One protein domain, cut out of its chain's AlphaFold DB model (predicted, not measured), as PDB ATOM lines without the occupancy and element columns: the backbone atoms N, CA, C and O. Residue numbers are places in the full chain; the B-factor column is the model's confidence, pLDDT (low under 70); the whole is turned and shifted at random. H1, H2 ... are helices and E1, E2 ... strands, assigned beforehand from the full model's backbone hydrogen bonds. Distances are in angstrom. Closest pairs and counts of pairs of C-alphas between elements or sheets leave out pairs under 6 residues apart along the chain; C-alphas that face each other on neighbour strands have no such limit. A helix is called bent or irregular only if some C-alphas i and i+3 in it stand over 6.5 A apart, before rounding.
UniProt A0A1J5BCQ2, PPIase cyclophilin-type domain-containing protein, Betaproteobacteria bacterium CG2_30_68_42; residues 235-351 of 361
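Overview. This is residues 235 to 351 of the 361 residues of the protein "PPIase cyclophilin-type domain-containing protein" of Betaproteobacteria bacterium CG2_30_68_42 (UniProt A0A1J5BCQ2). A strongly twisted sheet of four strands makes the core, with H2 and H3 over one face and H4 on the other, three layers in all, that is, helices on both faces of a sheet. The short helix H1 lies away from the sheet, in the loop that joins E1 to H2, and residues 235 to 247 make a long stretch with no named element before E1. The printed part has 117 residues with four named helices and four named strands, in the order E1 H1 H2 H3 E2 H4 E3 E4; the sheet runs E2 E1 E4 E3, antiparallel throughout. The class is mixed, helices and strands, with under half of the residues in named elements. The whole is compact, with a radius of gyration of the C-alphas of 13.8 A, and rounded, spanning 38 by 35 by 24 A.

Arrangement. E1, residues 248 to 255, is an inner strand, antiparallel to E4, residues 344 to 350, with N 253 and O 347 2.9 A apart, within hydrogen-bond range. On the other side of E1, the edge strand E2, residues 310 to 314, is antiparallel to it, with N 311 and O 250 at 2.8 A. The edge strand E3, residues 339 to 341, forms a hairpin with E4, with N 339 and O 346 at 2.8 A. H1, residues 263 to 266, is not on the sheet. H2, residues 274 to 288, lies over E4 at a height over the sheet of 8.9 A and runs along the strands, at 14 degrees to E4 on the local plane; it is only just not over E1, with 2 of its C-alphas falling there. The closest C-alphas of H2 and E4 are those of Leu 278 and Ile 345, 6.8 A apart. H3, residues 295 to 302, lies over E1 at a height of 8.0 A; their closest C-alphas are those of Leu 253 and Ile 299, 5.0 A apart. H2 and H3 are close but not clearly touching, with the C-alphas of Ala 288 and Phe 295 closest at 5.8 A. H4, residues 322 to 329, is on the sheet but over none of its strands; its closest C-alpha pair with E3 is Ser 323 and Ile 339, 6.2 A. In H2 and H3 every O i to N i+4 pair is within hydrogen-bond range; in H4 0 of 4 are, but 4 of 5 O i to N i+3 pairs; H1 is too short for an O i to N i+4 pair. H4 is only just irregular: C-alphas 323 and 326 are 6.9 A apart.

Along the chain. E1 is 21.8 A long from first to last C-alpha, beginning at C-alpha 248, (81.096, 46.798, 102.377). H1 is 5.3 A long, H2 20.5 A, H3 10.2 A, E2 10.5 A, H4 13.2 A and E3 6.4 A. H2 begins at C-alpha 274, (66.100, 27.501, 115.533). E4, 18.9 A long, ends at C-alpha 350, (84.184, 41.327, 105.709).

Size, cuts and confidence. The two C-alphas farthest apart are those of Asn 241 and Gly 267, 40.1 A. The printed part has no cut, and no link is long; that from E3 to E4 is tight. Mean pLDDT of the printed part is 88.4; residues 264 to 269, 306 to 307 and 317 to 319 are under 70.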
ATOM      1  N   ALA A 235      92.930  38.949 114.924       95.06
ATOM      2  CA  ALA A 235      92.656  39.706 113.702       95.06
ATOM      3  C   ALA A 235      91.272  39.399 113.103       95.06
ATOM      4  O   ALA A 235      90.711  40.233 112.395       95.06
ATOM      5  N   LYS A 236      90.698  38.229 113.413       96.00
ATOM      6  CA  LYS A 236      89.366  37.804 112.952       96.00
ATOM      7  C   LYS A 236      88.244  38.204 113.916       96.00
ATOM      8  O   LYS A 236      87.069  38.085 113.559       96.00
ATOM      9  N   LEU A 237      88.582  38.677 115.121       94.88
ATOM     10  CA  LEU A 237      87.619  39.113 116.132       94.88
ATOM     11  C   LEU A 237      87.316  40.612 115.990       94.88
ATOM     12  O   LEU A 237      88.252  41.414 115.978       94.88
ATOM     13  N   PRO A 238      86.037  41.022 115.933       93.75
ATOM     14  CA  PRO A 238      85.675  42.426 116.076       93.75
ATOM     15  C   PRO A 238      86.000  42.920 117.491       93.75
ATOM     16  O   PRO A 238      85.735  42.240 118.482       93.75
ATOM     17  N   ALA A 239      86.592  44.110 117.584       90.75
ATOM     18  CA  ALA A 239      86.825  44.764 118.866       90.75
ATOM     19  C   ALA A 239      85.526  45.416 119.384       90.75
ATOM     20  O   ALA A 239      84.686  45.831 118.580       90.75
ATOM     21  N   PRO A 240      85.358  45.570 120.707       88.00
ATOM     22  CA  PRO A 240      84.236  46.326 121.255       88.00
ATOM     23  C   PRO A 240      84.200  47.758 120.696       88.00
ATOM     24  O   PRO A 240      85.238  48.413 120.606       88.00
ATOM     25  N   ASN A 241      83.006  48.250 120.351       86.38
ATOM     26  CA  ASN A 241      82.756  49.632 119.910       86.38
ATOM     27  C   ASN A 241      83.573  50.099 118.686       86.38
ATOM     28  O   ASN A 241      83.898  51.282 118.570       86.38
ATOM     29  N   GLN A 242      83.911  49.199 117.758       91.06
ATOM     30  CA  GLN A 242      84.472  49.600 116.463       91.06
ATOM     31  C   GLN A 242      83.525  50.572 115.736       91.06
ATOM     32  O   GLN A 242      82.313  50.392 115.823       91.06
ATOM     33  N   PRO A 243      84.021  51.587 115.008       90.81
ATOM     34  CA  PRO A 243      83.168  52.444 114.184       90.81
ATOM     35  C   PRO A 243      82.633  51.685 112.959       90.81
ATOM     36  O   PRO A 243      83.281  50.760 112.466       90.81
ATOM     37  N   ALA A 244      81.466  52.090 112.457       88.94
ATOM     38  CA  ALA A 244      80.888  51.527 111.238       88.94
ATOM     39  C   ALA A 244      81.689  51.938 109.987       88.94
ATOM     40  O   ALA A 244      82.218  53.046 109.901       88.94
ATOM     41  N   VAL A 245      81.751  51.039 109.002       87.81
ATOM     42  CA  VAL A 245      82.449  51.189 107.723       87.81
ATOM     43  C   VAL A 245      81.529  50.739 106.582       87.81
ATOM     44  O   VAL A 245      81.168  49.563 106.464       87.81
ATOM     45  N   SER A 246      81.195  51.675 105.694       84.56
ATOM     46  CA  SER A 246      80.277  51.497 104.560       84.56
ATOM     47  C   SER A 246      80.804  52.242 103.317       84.56
ATOM     48  O   SER A 246      81.379  53.319 103.488       84.56
ATOM     49  N   PRO A 247      80.625  51.717 102.085       89.50
ATOM     50  CA  PRO A 247      80.017  50.424 101.748       89.50
ATOM     51  C   PRO A 247      80.912  49.243 102.135       89.50
ATOM     52  O   PRO A 247      82.069  49.427 102.519       89.50
ATOM     53  N   GLY A 248      80.380  48.024 102.053       89.44
ATOM     54  CA  GLY A 248      81.096  46.798 102.377       89.44
ATOM     55  C   GLY A 248      80.842  45.625 101.455       89.44
ATOM     56  O   GLY A 248      79.724  45.396 101.001       89.44
ATOM     57  N   ASP A 249      81.905  44.856 101.247       93.75
ATOM     58  CA  ASP A 249      81.863  43.568 100.576       93.75
ATOM     59  C   ASP A 249      81.920  42.464 101.628       93.75
ATOM     60  O   ASP A 249      82.732  42.524 102.558       93.75
ATOM     61  N   PHE A 250      81.078  41.450 101.476       94.06
ATOM     62  CA  PHE A 250      80.969  40.363 102.437       94.06
ATOM     63  C   PHE A 250      80.879  39.025 101.735       94.06
ATOM     64  O   PHE A 250      80.212  38.912 100.706       94.06
ATOM     65  N   ASP A 251      81.485  38.008 102.333       95.38
ATOM     66  CA  ASP A 251      81.054  36.639 102.122       95.38
ATOM     67  C   ASP A 251      80.352  36.078 103.357       95.38
ATOM     68  O   ASP A 251      80.540  36.569 104.472       95.38
ATOM     69  N   PHE A 252      79.473  35.097 103.157       95.31
ATOM     70  CA  PHE A 252      78.644  34.585 104.240       95.31
ATOM     71  C   PHE A 252      78.398  33.080 104.179       95.31
ATOM     72  O   PHE A 252      78.315  32.462 103.120       95.31
ATOM     73  N   LEU A 253      78.242  32.510 105.369       94.69
ATOM     74  CA  LEU A 253      77.789  31.149 105.613       94.69
ATOM     75  C   LEU A 253      76.378  31.209 106.202       94.69
ATOM     76  O   LEU A 253      76.117  32.055 107.057       94.69
ATOM     77  N   VAL A 254      75.490  30.303 105.785       93.81
ATOM     78  CA  VAL A 254      74.116  30.225 106.310       93.81
ATOM     79  C   VAL A 254      73.865  28.877 106.968       93.81
ATOM     80  O   VAL A 254      74.125  27.838 106.360       93.81
ATOM     81  N   ILE A 255      73.318  28.897 108.181       93.50
ATOM     82  CA  ILE A 255      72.744  27.728 108.849       93.50
ATOM     83  C   ILE A 255      71.227  27.862 108.806       93.50
ATOM     84  O   ILE A 255      70.654  28.778 109.397       93.50
ATOM     85  N   GLY A 256      70.585  26.966 108.064       90.94
ATOM     86  CA  GLY A 256      69.133  26.936 107.965       90.94
ATOM     87  C   GLY A 256      68.507  26.108 109.084       90.94
ATOM     88  O   GLY A 256      69.123  25.180 109.615       90.94
ATOM     89  N   HIS A 257      67.264  26.431 109.420       89.81
ATOM     90  CA  HIS A 257      66.496  25.745 110.454       89.81
ATOM     91  C   HIS A 257      65.036  25.565 110.041       89.81
ATOM     92  O   HIS A 257      64.526  26.232 109.137       89.81
ATOM     93  N   THR A 258      64.339  24.654 110.715       85.50
ATOM     94  CA  THR A 258      62.903  24.453 110.515       85.50
ATOM     95  C   THR A 258      62.139  25.744 110.805       85.50
ATOM     96  O   THR A 258      62.419  26.423 111.793       85.50
ATOM     97  N   GLY A 259      61.165  26.074 109.955       83.06
ATOM     98  CA  GLY A 259      60.329  27.269 110.103       83.06
ATOM     99  C   GLY A 259      60.927  28.560 109.535       83.06
ATOM    100  O   GLY A 259      60.255  29.586 109.578       83.06
ATOM    101  N   MET A 260      62.145  28.536 108.975       87.06
ATOM    102  CA  MET A 260      62.688  29.715 108.294       87.06
ATOM    103  C   MET A 260      61.884  30.052 107.025       87.06
ATOM    104  O   MET A 260      61.429  29.176 106.279       87.06
ATOM    105  N   MET A 261      61.741  31.342 106.744       84.50
ATOM    106  CA  MET A 261      61.048  31.862 105.576       84.50
ATOM    107  C   MET A 261      61.711  31.370 104.284       84.50
ATOM    108  O   MET A 261      62.916  31.501 104.078       84.50
ATOM    109  N   GLY A 262      60.900  30.824 103.376       75.19
ATOM    110  CA  GLY A 262      61.369  30.342 102.078       75.19
ATOM    111  C   GLY A 262      61.995  28.944 102.092       75.19
ATOM    112  O   GLY A 262      62.408  28.493 101.023       75.19
ATOM    113  N   ALA A 263      62.008  28.237 103.229       73.06
ATOM    114  CA  ALA A 263      62.454  26.840 103.312       73.06
ATOM    115  C   ALA A 263      61.779  25.939 102.261       73.06
ATOM    116  O   ALA A 263      62.432  25.167 101.561       73.06
ATOM    117  N   GLU A 264      60.477  26.133 102.073       64.00
ATOM    118  CA  GLU A 264      59.620  25.367 101.158       64.00
ATOM    119  C   GLU A 264      60.044  25.539  99.693       64.00
ATOM    120  O   GLU A 264      60.040  24.591  98.915       64.00
ATOM    121  N   ARG A 265      60.500  26.744  99.321       63.47
ATOM    122  CA  ARG A 265      61.004  27.048  97.970       63.47
ATOM    123  C   ARG A 265      62.368  26.426  97.693       63.47
ATOM    124  O   ARG A 265      62.735  26.272  96.532       63.47
ATOM    125  N   ILE A 266      63.136  26.137  98.741       64.81
ATOM    126  CA  ILE A 266      64.463  25.522  98.639       64.81
ATOM    127  C   ILE A 266      64.327  23.997  98.489       64.81
ATOM    128  O   ILE A 266      65.277  23.350  98.053       64.81
ATOM    129  N   GLY A 267      63.149  23.425  98.783       57.38
ATOM    130  CA  GLY A 267      62.879  21.992  98.628       57.38
ATOM    131  C   GLY A 267      63.777  21.123  99.512       57.38
ATOM    132  O   GLY A 267      64.099  19.995  99.151       57.38
ATOM    133  N   ARG A 268      64.243  21.670 100.640       63.19
ATOM    134  CA  ARG A 268      65.121  20.983 101.591       63.19
ATOM    135  C   ARG A 268      64.475  20.978 102.965       63.19
ATOM    136  O   ARG A 268      64.035  22.018 103.450       63.19
ATOM    137  N   GLU A 269      64.468  19.815 103.603       66.88
ATOM    138  CA  GLU A 269      64.192  19.723 105.031       66.88
ATOM    139  C   GLU A 269      65.425  20.193 105.807       66.88
ATOM    140  O   GLU A 269      66.540  19.726 105.565       66.88
ATOM    141  N   PHE A 270      65.230  21.128 106.736       77.19
ATOM    142  CA  PHE A 270      66.281  21.550 107.657       77.19
ATOM    143  C   PHE A 270      66.296  20.649 108.888       77.19
ATOM    144  O   PHE A 270      65.252  20.277 109.424       77.19
ATOM    145  N   TYR A 271      67.499  20.294 109.327       77.25
ATOM    146  CA  TYR A 271      67.700  19.298 110.382       77.25
ATOM    147  C   TYR A 271      67.619  19.880 111.790       77.25
ATOM    148  O   TYR A 271      67.262  19.171 112.730       77.25
ATOM    149  N   TYR A 272      67.961  21.157 111.923       85.44
ATOM    150  CA  TYR A 272      67.955  21.880 113.183       85.44
ATOM    151  C   TYR A 272      66.639  22.632 113.363       85.44
ATOM    152  O   TYR A 272      66.102  23.182 112.399       85.44
ATOM    153  N   ASP A 273      66.153  22.690 114.598       88.00
ATOM    154  CA  ASP A 273      65.292  23.788 115.027       88.00
ATOM    155  C   ASP A 273      66.114  25.086 115.140       88.00
ATOM    156  O   ASP A 273      67.319  25.110 114.871       88.00
ATOM    157  N   HIS A 274      65.445  26.193 115.462       91.81
ATOM    158  CA  HIS A 274      66.100  27.501 115.533       91.81
ATOM    159  C   HIS A 274      67.242  27.518 116.563       91.81
ATOM    160  O   HIS A 274      68.373  27.857 116.209       91.81
ATOM    161  N   ASP A 275      66.993  27.038 117.785       92.19
ATOM    162  CA  ASP A 275      67.996  26.993 118.856       92.19
ATOM    163  C   ASP A 275      69.193  26.101 118.491       92.19
ATOM    164  O   ASP A 275      70.353  26.491 118.657       92.19
ATOM    165  N   GLY A 276      68.942  24.916 117.928       91.50
ATOM    166  CA  GLY A 276      69.994  24.014 117.469       91.50
ATOM    167  C   GLY A 276      70.845  24.623 116.354       91.50
ATOM    168  O   GLY A 276      72.070  24.466 116.354       91.50
ATOM    169  N   ALA A 277      70.228  25.357 115.425       93.69
ATOM    170  CA  ALA A 277      70.948  26.069 114.375       93.69
ATOM    171  C   ALA A 277      71.802  27.203 114.946       93.69
ATOM    172  O   ALA A 277      72.941  27.388 114.506       93.69
ATOM    173  N   LEU A 278      71.297  27.920 115.952       95.12
ATOM    174  CA  LEU A 278      72.030  28.990 116.619       95.12
ATOM    175  C   LEU A 278      73.265  28.453 117.352       95.12
ATOM    176  O   LEU A 278      74.348  29.030 117.237       95.12
ATOM    177  N   GLU A 279      73.148  27.319 118.043       94.44
ATOM    178  CA  GLU A 279      74.288  26.668 118.701       94.44
ATOM    179  C   GLU A 279      75.352  26.195 117.705       94.44
ATOM    180  O   GLU A 279      76.557  26.365 117.924       94.44
ATOM    181  N   VAL A 280      74.929  25.653 116.563       95.00
ATOM    182  CA  VAL A 280      75.842  25.301 115.469       95.00
ATOM    183  C   VAL A 280      76.524  26.542 114.895       95.00
ATOM    184  O   VAL A 280      77.739  26.525 114.688       95.00
ATOM    185  N   ALA A 281      75.779  27.628 114.681       96.50
ATOM    186  CA  ALA A 281      76.324  28.881 114.174       96.50
ATOM    187  C   ALA A 281      77.368  29.475 115.132       96.50
ATOM    188  O   ALA A 281      78.455  29.845 114.692       96.50
ATOM    189  N   LYS A 282      77.108  29.482 116.448       96.25
ATOM    190  CA  LYS A 282      78.082  29.920 117.468       96.25
ATOM    191  C   LYS A 282      79.384  29.117 117.399       96.25
ATOM    192  O   LYS A 282      80.468  29.701 117.399       96.25
ATOM    193  N   LYS A 283      79.297  27.788 117.283       95.38
ATOM    194  CA  LYS A 283      80.483  26.923 117.136       95.38
ATOM    195  C   LYS A 283      81.239  27.191 115.834       95.38
ATOM    196  O   LYS A 283      82.468  27.197 115.824       95.38
ATOM    197  N   LEU A 284      80.529  27.454 114.736       96.25
ATOM    198  CA  LEU A 284      81.147  27.811 113.458       96.25
ATOM    199  C   LEU A 284      81.818  29.186 113.490       96.25
ATOM    200  O   LEU A 284      82.888  29.326 112.907       96.25
ATOM    201  N   VAL A 285      81.263  30.166 114.209       96.94
ATOM    202  CA  VAL A 285      81.926  31.457 114.466       96.94
ATOM    203  C   VAL A 285      83.234  31.250 115.228       96.94
ATOM    204  O   VAL A 285      84.265  31.796 114.836       96.94
ATOM    205  N   GLN A 286      83.218  30.428 116.282       95.38
ATOM    206  CA  GLN A 286      84.432  30.097 117.034       95.38
ATOM    207  C   GLN A 286      85.484  29.445 116.130       95.38
ATOM    208  O   GLN A 286      86.635  29.872 116.134       95.38
ATOM    209  N   LEU A 287      85.083  28.476 115.298       95.62
ATOM    210  CA  LEU A 287      85.971  27.829 114.334       95.62
ATOM    211  C   LEU A 287      86.528  28.826 113.307       95.62
ATOM    212  O   LEU A 287      87.738  28.861 113.087       95.62
ATOM    213  N   ALA A 288      85.672  29.661 112.717       96.56
ATOM    214  CA  ALA A 288      86.026  30.666 111.716       96.56
ATOM    215  C   ALA A 288      87.035  31.704 112.222       96.56
ATOM    216  O   ALA A 288      87.843  32.212 111.448       96.56
ATOM    217  N   ARG A 289      87.012  31.994 113.525       97.00
ATOM    218  CA  ARG A 289      87.911  32.945 114.184       97.00
ATOM    219  C   ARG A 289      89.234  32.322 114.647       97.00
ATOM    220  O   ARG A 289      89.978  32.984 115.355       97.00
ATOM    221  N   THR A 290      89.557  31.083 114.269       95.88
ATOM    222  CA  THR A 290      90.858  30.463 114.594       95.88
ATOM    223  C   THR A 290      91.950  30.820 113.583       95.88
ATOM    224  O   THR A 290      91.650  31.125 112.427       95.88
ATOM    225  N   GLN A 291      93.223  30.751 113.990       92.56
ATOM    226  CA  GLN A 291      94.391  31.140 113.170       92.56
ATOM    227  C   GLN A 291      94.395  30.494 111.777       92.56
ATOM    228  O   GLN A 291      94.498  31.189 110.769       92.56
ATOM    229  N   ASN A 292      94.146  29.187 111.696       88.12
ATOM    230  CA  ASN A 292      94.218  28.431 110.441       88.12
ATOM    231  C   ASN A 292      92.864  28.248 109.737       88.12
ATOM    232  O   ASN A 292      92.764  27.471 108.789       88.12
ATOM    233  N   ALA A 293      91.803  28.914 110.197       93.00
ATOM    234  CA  ALA A 293      90.504  28.790 109.550       93.00
ATOM    235  C   ALA A 293      90.454  29.538 108.215       93.00
ATOM    236  O   ALA A 293      90.626  30.760 108.167       93.00
ATOM    237  N   ASP A 294      90.126  28.795 107.162       94.00
ATOM    238  CA  ASP A 294      89.696  29.325 105.874       94.00
ATOM    239  C   ASP A 294      88.165  29.422 105.852       94.00
ATOM    240  O   ASP A 294      87.452  28.417 105.778       94.00
ATOM    241  N   PHE A 295      87.651  30.650 105.917       95.06
ATOM    242  CA  PHE A 295      86.213  30.902 105.917       95.06
ATOM    243  C   PHE A 295      85.530  30.421 104.631       95.06
ATOM    244  O   PHE A 295      84.419  29.901 104.687       95.06
ATOM    245  N   SER A 296      86.201  30.509 103.481       92.56
ATOM    246  CA  SER A 296      85.649  30.058 102.202       92.56
ATOM    247  C   SER A 296      85.528  28.530 102.160       92.56
ATOM    248  O   SER A 296      84.526  27.996 101.672       92.56
ATOM    249  N   ALA A 297      86.480  27.811 102.760       93.38
ATOM    250  CA  ALA A 297      86.363  26.367 102.965       93.38
ATOM    251  C   ALA A 297      85.214  26.004 103.926       93.38
ATOM    252  O   ALA A 297      84.499  25.027 103.687       93.38
ATOM    253  N   LEU A 298      84.992  26.798 104.983       94.19
ATOM    254  CA  LEU A 298      83.862  26.606 105.898       94.19
ATOM    255  C   LEU A 298      82.516  26.841 105.206       94.19
ATOM    256  O   LEU A 298      81.618  26.020 105.383       94.19
ATOM    257  N   ILE A 299      82.386  27.886 104.380       93.62
ATOM    258  CA  ILE A 299      81.192  28.131 103.554       93.62
ATOM    259  C   ILE A 299      80.887  26.892 102.707       93.62
ATOM    260  O   ILE A 299      79.790  26.343 102.786       93.62
ATOM    261  N   LYS A 300      81.876  26.394 101.952       90.81
ATOM    262  CA  LYS A 300      81.702  25.223 101.079       90.81
ATOM    263  C   LYS A 300      81.280  23.969 101.848       90.81
ATOM    264  O   LYS A 300      80.514  23.161 101.329       90.81
ATOM    265  N   LYS A 301      81.806  23.786 103.060       91.56
ATOM    266  CA  LYS A 301      81.577  22.581 103.865       91.56
ATOM    267  C   LYS A 301      80.273  22.621 104.662       91.56
ATOM    268  O   LYS A 301      79.649  21.580 104.840       91.56
ATOM    269  N   TYR A 302      79.893  23.788 105.176       92.06
ATOM    270  CA  TYR A 302      78.862  23.906 106.206       92.06
ATOM    271  C   TYR A 302      77.715  24.852 105.844       92.06
ATOM    272  O   TYR A 302      76.739  24.872 106.581       92.06
ATOM    273  N   SER A 303      77.777  25.621 104.757       91.75
ATOM    274  CA  SER A 303      76.643  26.473 104.382       91.75
ATOM    275  C   SER A 303      75.494  25.636 103.815       91.75
ATOM    276  O   SER A 303      75.673  24.869 102.866       91.75
ATOM    277  N   ASP A 304      74.292  25.822 104.360       87.81
ATOM    278  CA  ASP A 304      73.066  25.200 103.847       87.81
ATOM    279  C   ASP A 304      72.574  25.861 102.551       87.81
ATOM    280  O   ASP A 304      71.817  25.259 101.781       87.81
ATOM    281  N   MET A 305      73.048  27.079 102.275       78.88
ATOM    282  CA  MET A 305      72.802  27.803 101.033       78.88
ATOM    283  C   MET A 305      74.057  27.798 100.159       78.88
ATOM    284  O   MET A 305      75.106  28.291 100.569       78.88
ATOM    285  N   GLN A 306      73.925  27.272  98.939       64.38
ATOM    286  CA  GLN A 306      74.997  27.200  97.931       64.38
ATOM    287  C   GLN A 306      74.795  28.191  96.765       64.38
ATOM    288  O   GLN A 306      75.207  27.922  95.642       64.38
ATOM    289  N   ARG A 307      74.106  29.316  97.007       66.25
ATOM    290  CA  ARG A 307      74.035  30.442  96.049       66.25
ATOM    291  C   ARG A 307      75.330  31.261  96.089       66.25
ATOM    292  O   ARG A 307      76.202  30.946  96.891       66.25
ATOM    293  N   ASP A 308      75.424  32.318  95.279       71.12
ATOM    294  CA  ASP A 308      76.490  33.321  95.388       71.12
ATOM    295  C   ASP A 308      76.596  33.808  96.837       71.12
ATOM    296  O   ASP A 308      75.738  34.529  97.347       71.12
ATOM    297  N   THR A 309      77.640  33.352  97.528       84.31
ATOM    298  CA  THR A 309      77.878  33.651  98.942       84.31
ATOM    299  C   THR A 309      78.631  34.955  99.127       84.31
ATOM    300  O   THR A 309      79.071  35.229 100.234       84.31
ATOM    301  N   VAL A 310      78.837  35.718  98.051       87.31
ATOM    302  CA  VAL A 310      79.544  36.996  98.042       87.31
ATOM    303  C   VAL A 310      78.563  38.086  97.643       87.31
ATOM    304  O   VAL A 310      77.981  38.033  96.562       87.31
ATOM    305  N   THR A 311      78.442  39.108  98.482       85.94
ATOM    306  CA  THR A 311      77.664  40.314  98.193       85.94
ATOM    307  C   THR A 311      78.604  41.513  98.186       85.94
ATOM    308  O   THR A 311      79.386  41.699  99.120       85.94
ATOM    309  N   ARG A 312      78.538  42.322  97.126       88.56
ATOM    310  CA  ARG A 312      79.411  43.484  96.909       88.56
ATOM    311  C   ARG A 312      78.654  44.794  97.111       88.56
ATOM    312  O   ARG A 312      77.465  44.865  96.806       88.56
ATOM    313  N   GLY A 313      79.349  45.826  97.581       86.19
ATOM    314  CA  GLY A 313      78.840  47.196  97.645       86.19
ATOM    315  C   GLY A 313      77.643  47.387  98.579       86.19
ATOM    316  O   GLY A 313      76.818  48.265  98.338       86.19
ATOM    317  N   VAL A 314      77.514  46.573  99.632       86.81
ATOM    318  CA  VAL A 314      76.405  46.675 100.588       86.81
ATOM    319  C   VAL A 314      76.537  47.984 101.367       86.81
ATOM    320  O   VAL A 314      77.578  48.239 101.974       86.81
ATOM    321  N   VAL A 315      75.497  48.818 101.352       85.81
ATOM    322  CA  VAL A 315      75.495  50.147 101.985       85.81
ATOM    323  C   VAL A 315      74.724  50.169 103.304       85.81
ATOM    324  O   VAL A 315      73.589  49.695 103.388       85.81
ATOM    325  N   ASP A 316      75.314  50.814 104.307       79.94
ATOM    326  CA  ASP A 316      74.706  51.130 105.610       79.94
ATOM    327  C   ASP A 316      73.817  52.388 105.544       79.94
ATOM    328  O   ASP A 316      73.999  53.358 106.275       79.94
ATOM    329  N   THR A 317      72.920  52.443 104.558       66.88
ATOM    330  CA  THR A 317      72.056  53.619 104.316       66.88
ATOM    331  C   THR A 317      70.650  53.266 103.825       66.88
ATOM    332  O   THR A 317      69.810  54.148 103.660       66.88
ATOM    333  N   THR A 318      70.364  51.979 103.612       58.84
ATOM    334  CA  THR A 318      69.040  51.478 103.202       58.84
ATOM    335  C   THR A 318      68.364  50.749 104.362       58.84
ATOM    336  O   THR A 318      69.017  50.471 105.363       58.84
ATOM    337  N   GLN A 319      67.060  50.466 104.250       66.00
ATOM    338  CA  GLN A 319      66.189  49.795 105.235       66.00
ATOM    339  C   GLN A 319      66.616  48.346 105.582       66.00
ATOM    340  O   GLN A 319      65.796  47.430 105.593       66.00
ATOM    341  N   GLN A 320      67.900  48.102 105.834       72.44
ATOM    342  CA  GLN A 320      68.407  46.815 106.274       72.44
ATOM    343  C   GLN A 320      67.804  46.477 107.644       72.44
ATOM    344  O   GLN A 320      67.647  47.375 108.486       72.44
ATOM    345  N   PRO A 321      67.480  45.198 107.901       81.19
ATOM    346  CA  PRO A 321      67.044  44.758 109.217       81.19
ATOM    347  C   PRO A 321      68.031  45.210 110.294       81.19
ATOM    348  O   PRO A 321      69.245  45.181 110.084       81.19
ATOM    349  N   ALA A 322      67.527  45.591 111.472       85.75
ATOM    350  CA  ALA A 322      68.378  46.017 112.585       85.75
ATOM    351  C   ALA A 322      69.452  44.970 112.936       85.75
ATOM    352  O   ALA A 322      70.566  45.340 113.300       85.75
ATOM    353  N   SER A 323      69.146  43.682 112.744       86.81
ATOM    354  CA  SER A 323      70.077  42.569 112.937       86.81
ATOM    355  C   SER A 323      71.273  42.577 111.979       86.81
ATOM    356  O   SER A 323      72.304  42.024 112.332       86.81
ATOM    357  N   MET A 324      71.199  43.228 110.811       89.00
ATOM    358  CA  MET A 324      72.331  43.310 109.875       89.00
ATOM    359  C   MET A 324      73.299  44.452 110.185       89.00
ATOM    360  O   MET A 324      74.452  44.379 109.777       89.00
ATOM    361  N   LYS A 325      72.890  45.479 110.942       88.69
ATOM    362  CA  LYS A 325      73.754  46.631 111.264       88.69
ATOM    363  C   LYS A 325      75.134  46.264 111.845       88.69
ATOM    364  O   LYS A 325      76.115  46.881 111.430       88.69
ATOM    365  N   PRO A 326      75.278  45.249 112.725       91.25
ATOM    366  CA  PRO A 326      76.577  44.867 113.282       91.25
ATOM    367  C   PRO A 326      77.652  44.519 112.242       91.25
ATOM    368  O   PRO A 326      78.835  44.724 112.509       91.25
ATOM    369  N   ILE A 327      77.288  44.037 111.046       93.44
ATOM    370  CA  ILE A 327      78.285  43.624 110.040       93.44
ATOM    371  C   ILE A 327      79.072  44.814 109.473       93.44
ATOM    372  O   ILE A 327      80.199  44.642 109.010       93.44
ATOM    373  N   PHE A 328      78.519  46.030 109.532       92.94
ATOM    374  CA  PHE A 328      79.212  47.234 109.072       92.94
ATOM    375  C   PHE A 328      80.333  47.669 110.013       92.94
ATOM    376  O   PHE A 328      81.193  48.435 109.605       92.94
ATOM    377  N   HIS A 329      80.392  47.144 111.235       93.12
ATOM    378  CA  HIS A 329      81.484  47.422 112.172       93.12
ATOM    379  C   HIS A 329      82.701  46.499 111.969       93.12
ATOM    380  O   HIS A 329      83.743  46.699 112.593       93.12
ATOM    381  N   LEU A 330      82.599  45.506 111.075       95.56
ATOM    382  CA  LEU A 330      83.690  44.590 110.755       95.56
ATOM    383  C   LEU A 330      84.769  45.263 109.897       95.56
ATOM    384  O   LEU A 330      84.489  45.837 108.842       95.56
ATOM    385  N   LYS A 331      86.032  45.088 110.289       95.44
ATOM    386  CA  LYS A 331      87.204  45.345 109.437       95.44
ATOM    387  C   LYS A 331      87.445  44.173 108.477       95.44
ATOM    388  O   LYS A 331      87.049  43.052 108.798       95.44
ATOM    389  N   PRO A 332      88.120  44.381 107.329       95.19
ATOM    390  CA  PRO A 332      88.494  43.291 106.428       95.19
ATOM    391  C   PRO A 332      89.142  42.109 107.160       95.19
ATOM    392  O   PRO A 332      90.045  42.299 107.972       95.19
ATOM    393  N   GLY A 333      88.661  40.896 106.884       94.75
ATOM    394  CA  GLY A 333      89.089  39.653 107.532       94.75
ATOM    395  C   GLY A 333      88.336  39.295 108.819       94.75
ATOM    396  O   GLY A 333      88.375  38.132 109.223       94.75
ATOM    397  N   GLN A 334      87.612  40.235 109.437       97.56
ATOM    398  CA  GLN A 334      86.826  39.964 110.642       97.56
ATOM    399  C   GLN A 334      85.536  39.210 110.326       97.56
ATOM    400  O   GLN A 334      84.917  39.410 109.276       97.56
ATOM    401  N   VAL A 335      85.137  38.355 111.268       97.75
ATOM    402  CA  VAL A 335      83.952  37.494 111.188       97.75
ATOM    403  C   VAL A 335      82.917  37.966 112.210       97.75
ATOM    404  O   VAL A 335      83.271  38.211 113.365       97.75
ATOM    405  N   SER A 336      81.650  38.086 111.814       97.12
ATOM    406  CA  SER A 336      80.541  38.486 112.689       97.12
ATOM    407  C   SER A 336      80.219  37.428 113.748       97.12
ATOM    408  O   SER A 336      80.576  36.257 113.617       97.12
ATOM    409  N   ASP A 337      79.496  37.837 114.789       96.62
ATOM    410  CA  ASP A 337      78.676  36.894 115.557       96.62
ATOM    411  C   ASP A 337      77.508  36.386 114.683       96.62
ATOM    412  O   ASP A 337      77.285  36.933 113.593       96.62
ATOM    413  N   PRO A 338      76.767  35.340 115.094       97.44
ATOM    414  CA  PRO A 338      75.613  34.875 114.332       97.44
ATOM    415  C   PRO A 338      74.562  35.983 114.185       97.44
ATOM    416  O   PRO A 338      74.163  36.607 115.166       97.44
ATOM    417  N   ILE A 339      74.111  36.210 112.955       95.88
ATOM    418  CA  ILE A 339      73.081  37.184 112.602       95.88
ATOM    419  C   ILE A 339      71.795  36.429 112.282       95.88
ATOM    420  O   ILE A 339      71.707  35.739 111.267       95.88
ATOM    421  N   ASP A 340      70.808  36.557 113.160       94.38
ATOM    422  CA  ASP A 340      69.511  35.903 113.011       94.38
ATOM    423  C   ASP A 340      68.617  36.681 112.034       94.38
ATOM    424  O   ASP A 340      68.339  37.875 112.221       94.38
ATOM    425  N   LEU A 341      68.209  36.016 110.954       92.00
ATOM    426  CA  LEU A 341      67.346  36.563 109.914       92.00
ATOM    427  C   LEU A 341      66.174  35.610 109.663       92.00
ATOM    428  O   LEU A 341      66.324  34.397 109.785       92.00
ATOM    429  N   PRO A 342      65.022  36.114 109.176       90.19
ATOM    430  CA  PRO A 342      63.883  35.255 108.847       90.19
ATOM    431  C   PRO A 342      64.205  34.124 107.862       90.19
ATOM    432  O   PRO A 342      63.476  33.145 107.806       90.19
ATOM    433  N   VAL A 343      65.271  34.258 107.069       88.44
ATOM    434  CA  VAL A 343      65.708  33.296 106.042       88.44
ATOM    435  C   VAL A 343      66.841  32.364 106.508       88.44
ATOM    436  O   VAL A 343      67.391  31.632 105.688       88.44
ATOM    437  N   GLY A 344      67.194  32.383 107.797       92.50
ATOM    438  CA  GLY A 344      68.224  31.541 108.411       92.50
ATOM    439  C   GLY A 344      69.222  32.340 109.252       92.50
ATOM    440  O   GLY A 344      69.151  33.564 109.336       92.50
ATOM    441  N   ILE A 345      70.194  31.646 109.847       95.50
ATOM    442  CA  ILE A 345      71.227  32.258 110.693       95.50
ATOM    443  C   ILE A 345      72.503  32.444 109.875       95.50
ATOM    444  O   ILE A 345      73.074  31.479 109.363       95.50
ATOM    445  N   TYR A 346      72.956  33.688 109.755       95.81
ATOM    446  CA  TYR A 346      74.070  34.076 108.897       95.81
ATOM    447  C   TYR A 346      75.333  34.341 109.711       95.81
ATOM    448  O   TYR A 346      75.290  34.894 110.805       95.81
ATOM    449  N   ILE A 347      76.480  33.997 109.137       97.44
ATOM    450  CA  ILE A 347      77.798  34.384 109.634       97.44
ATOM    451  C   ILE A 347      78.487  35.120 108.496       97.44
ATOM    452  O   ILE A 347      78.682  34.538 107.430       97.44
ATOM    453  N   PHE A 348      78.848  36.381 108.707       96.69
ATOM    454  CA  PHE A 348      79.479  37.221 107.694       96.69
ATOM    455  C   PHE A 348      80.972  37.344 107.952       96.69
ATOM    456  O   PHE A 348      81.399  37.490 109.096       96.69
ATOM    457  N   ARG A 349      81.763  37.378 106.885       97.25
ATOM    458  CA  ARG A 349      83.135  37.871 106.915       97.25
ATOM    459  C   ARG A 349      83.238  39.085 106.005       97.25
ATOM    460  O   ARG A 349      82.739  39.094 104.883       97.25
ATOM    461  N   ARG A 350      83.898  40.130 106.501       96.50
ATOM    462  CA  ARG A 350      84.184  41.327 105.709       96.50
ATOM    463  C   ARG A 350      85.331  41.038 104.749       96.50
ATOM    464  O   ARG A 350      86.419  40.653 105.177       96.50
ATOM    465  N   LEU A 351      85.108  41.267 103.464       95.19
ATOM    466  CA  LEU A 351      86.133  41.122 102.439       95.19
ATOM    467  C   LEU A 351      86.999  42.390 102.347       95.19
ATOM    468  O   LEU A 351      86.530  43.490 102.664       95.19
TER     469      LEU A 351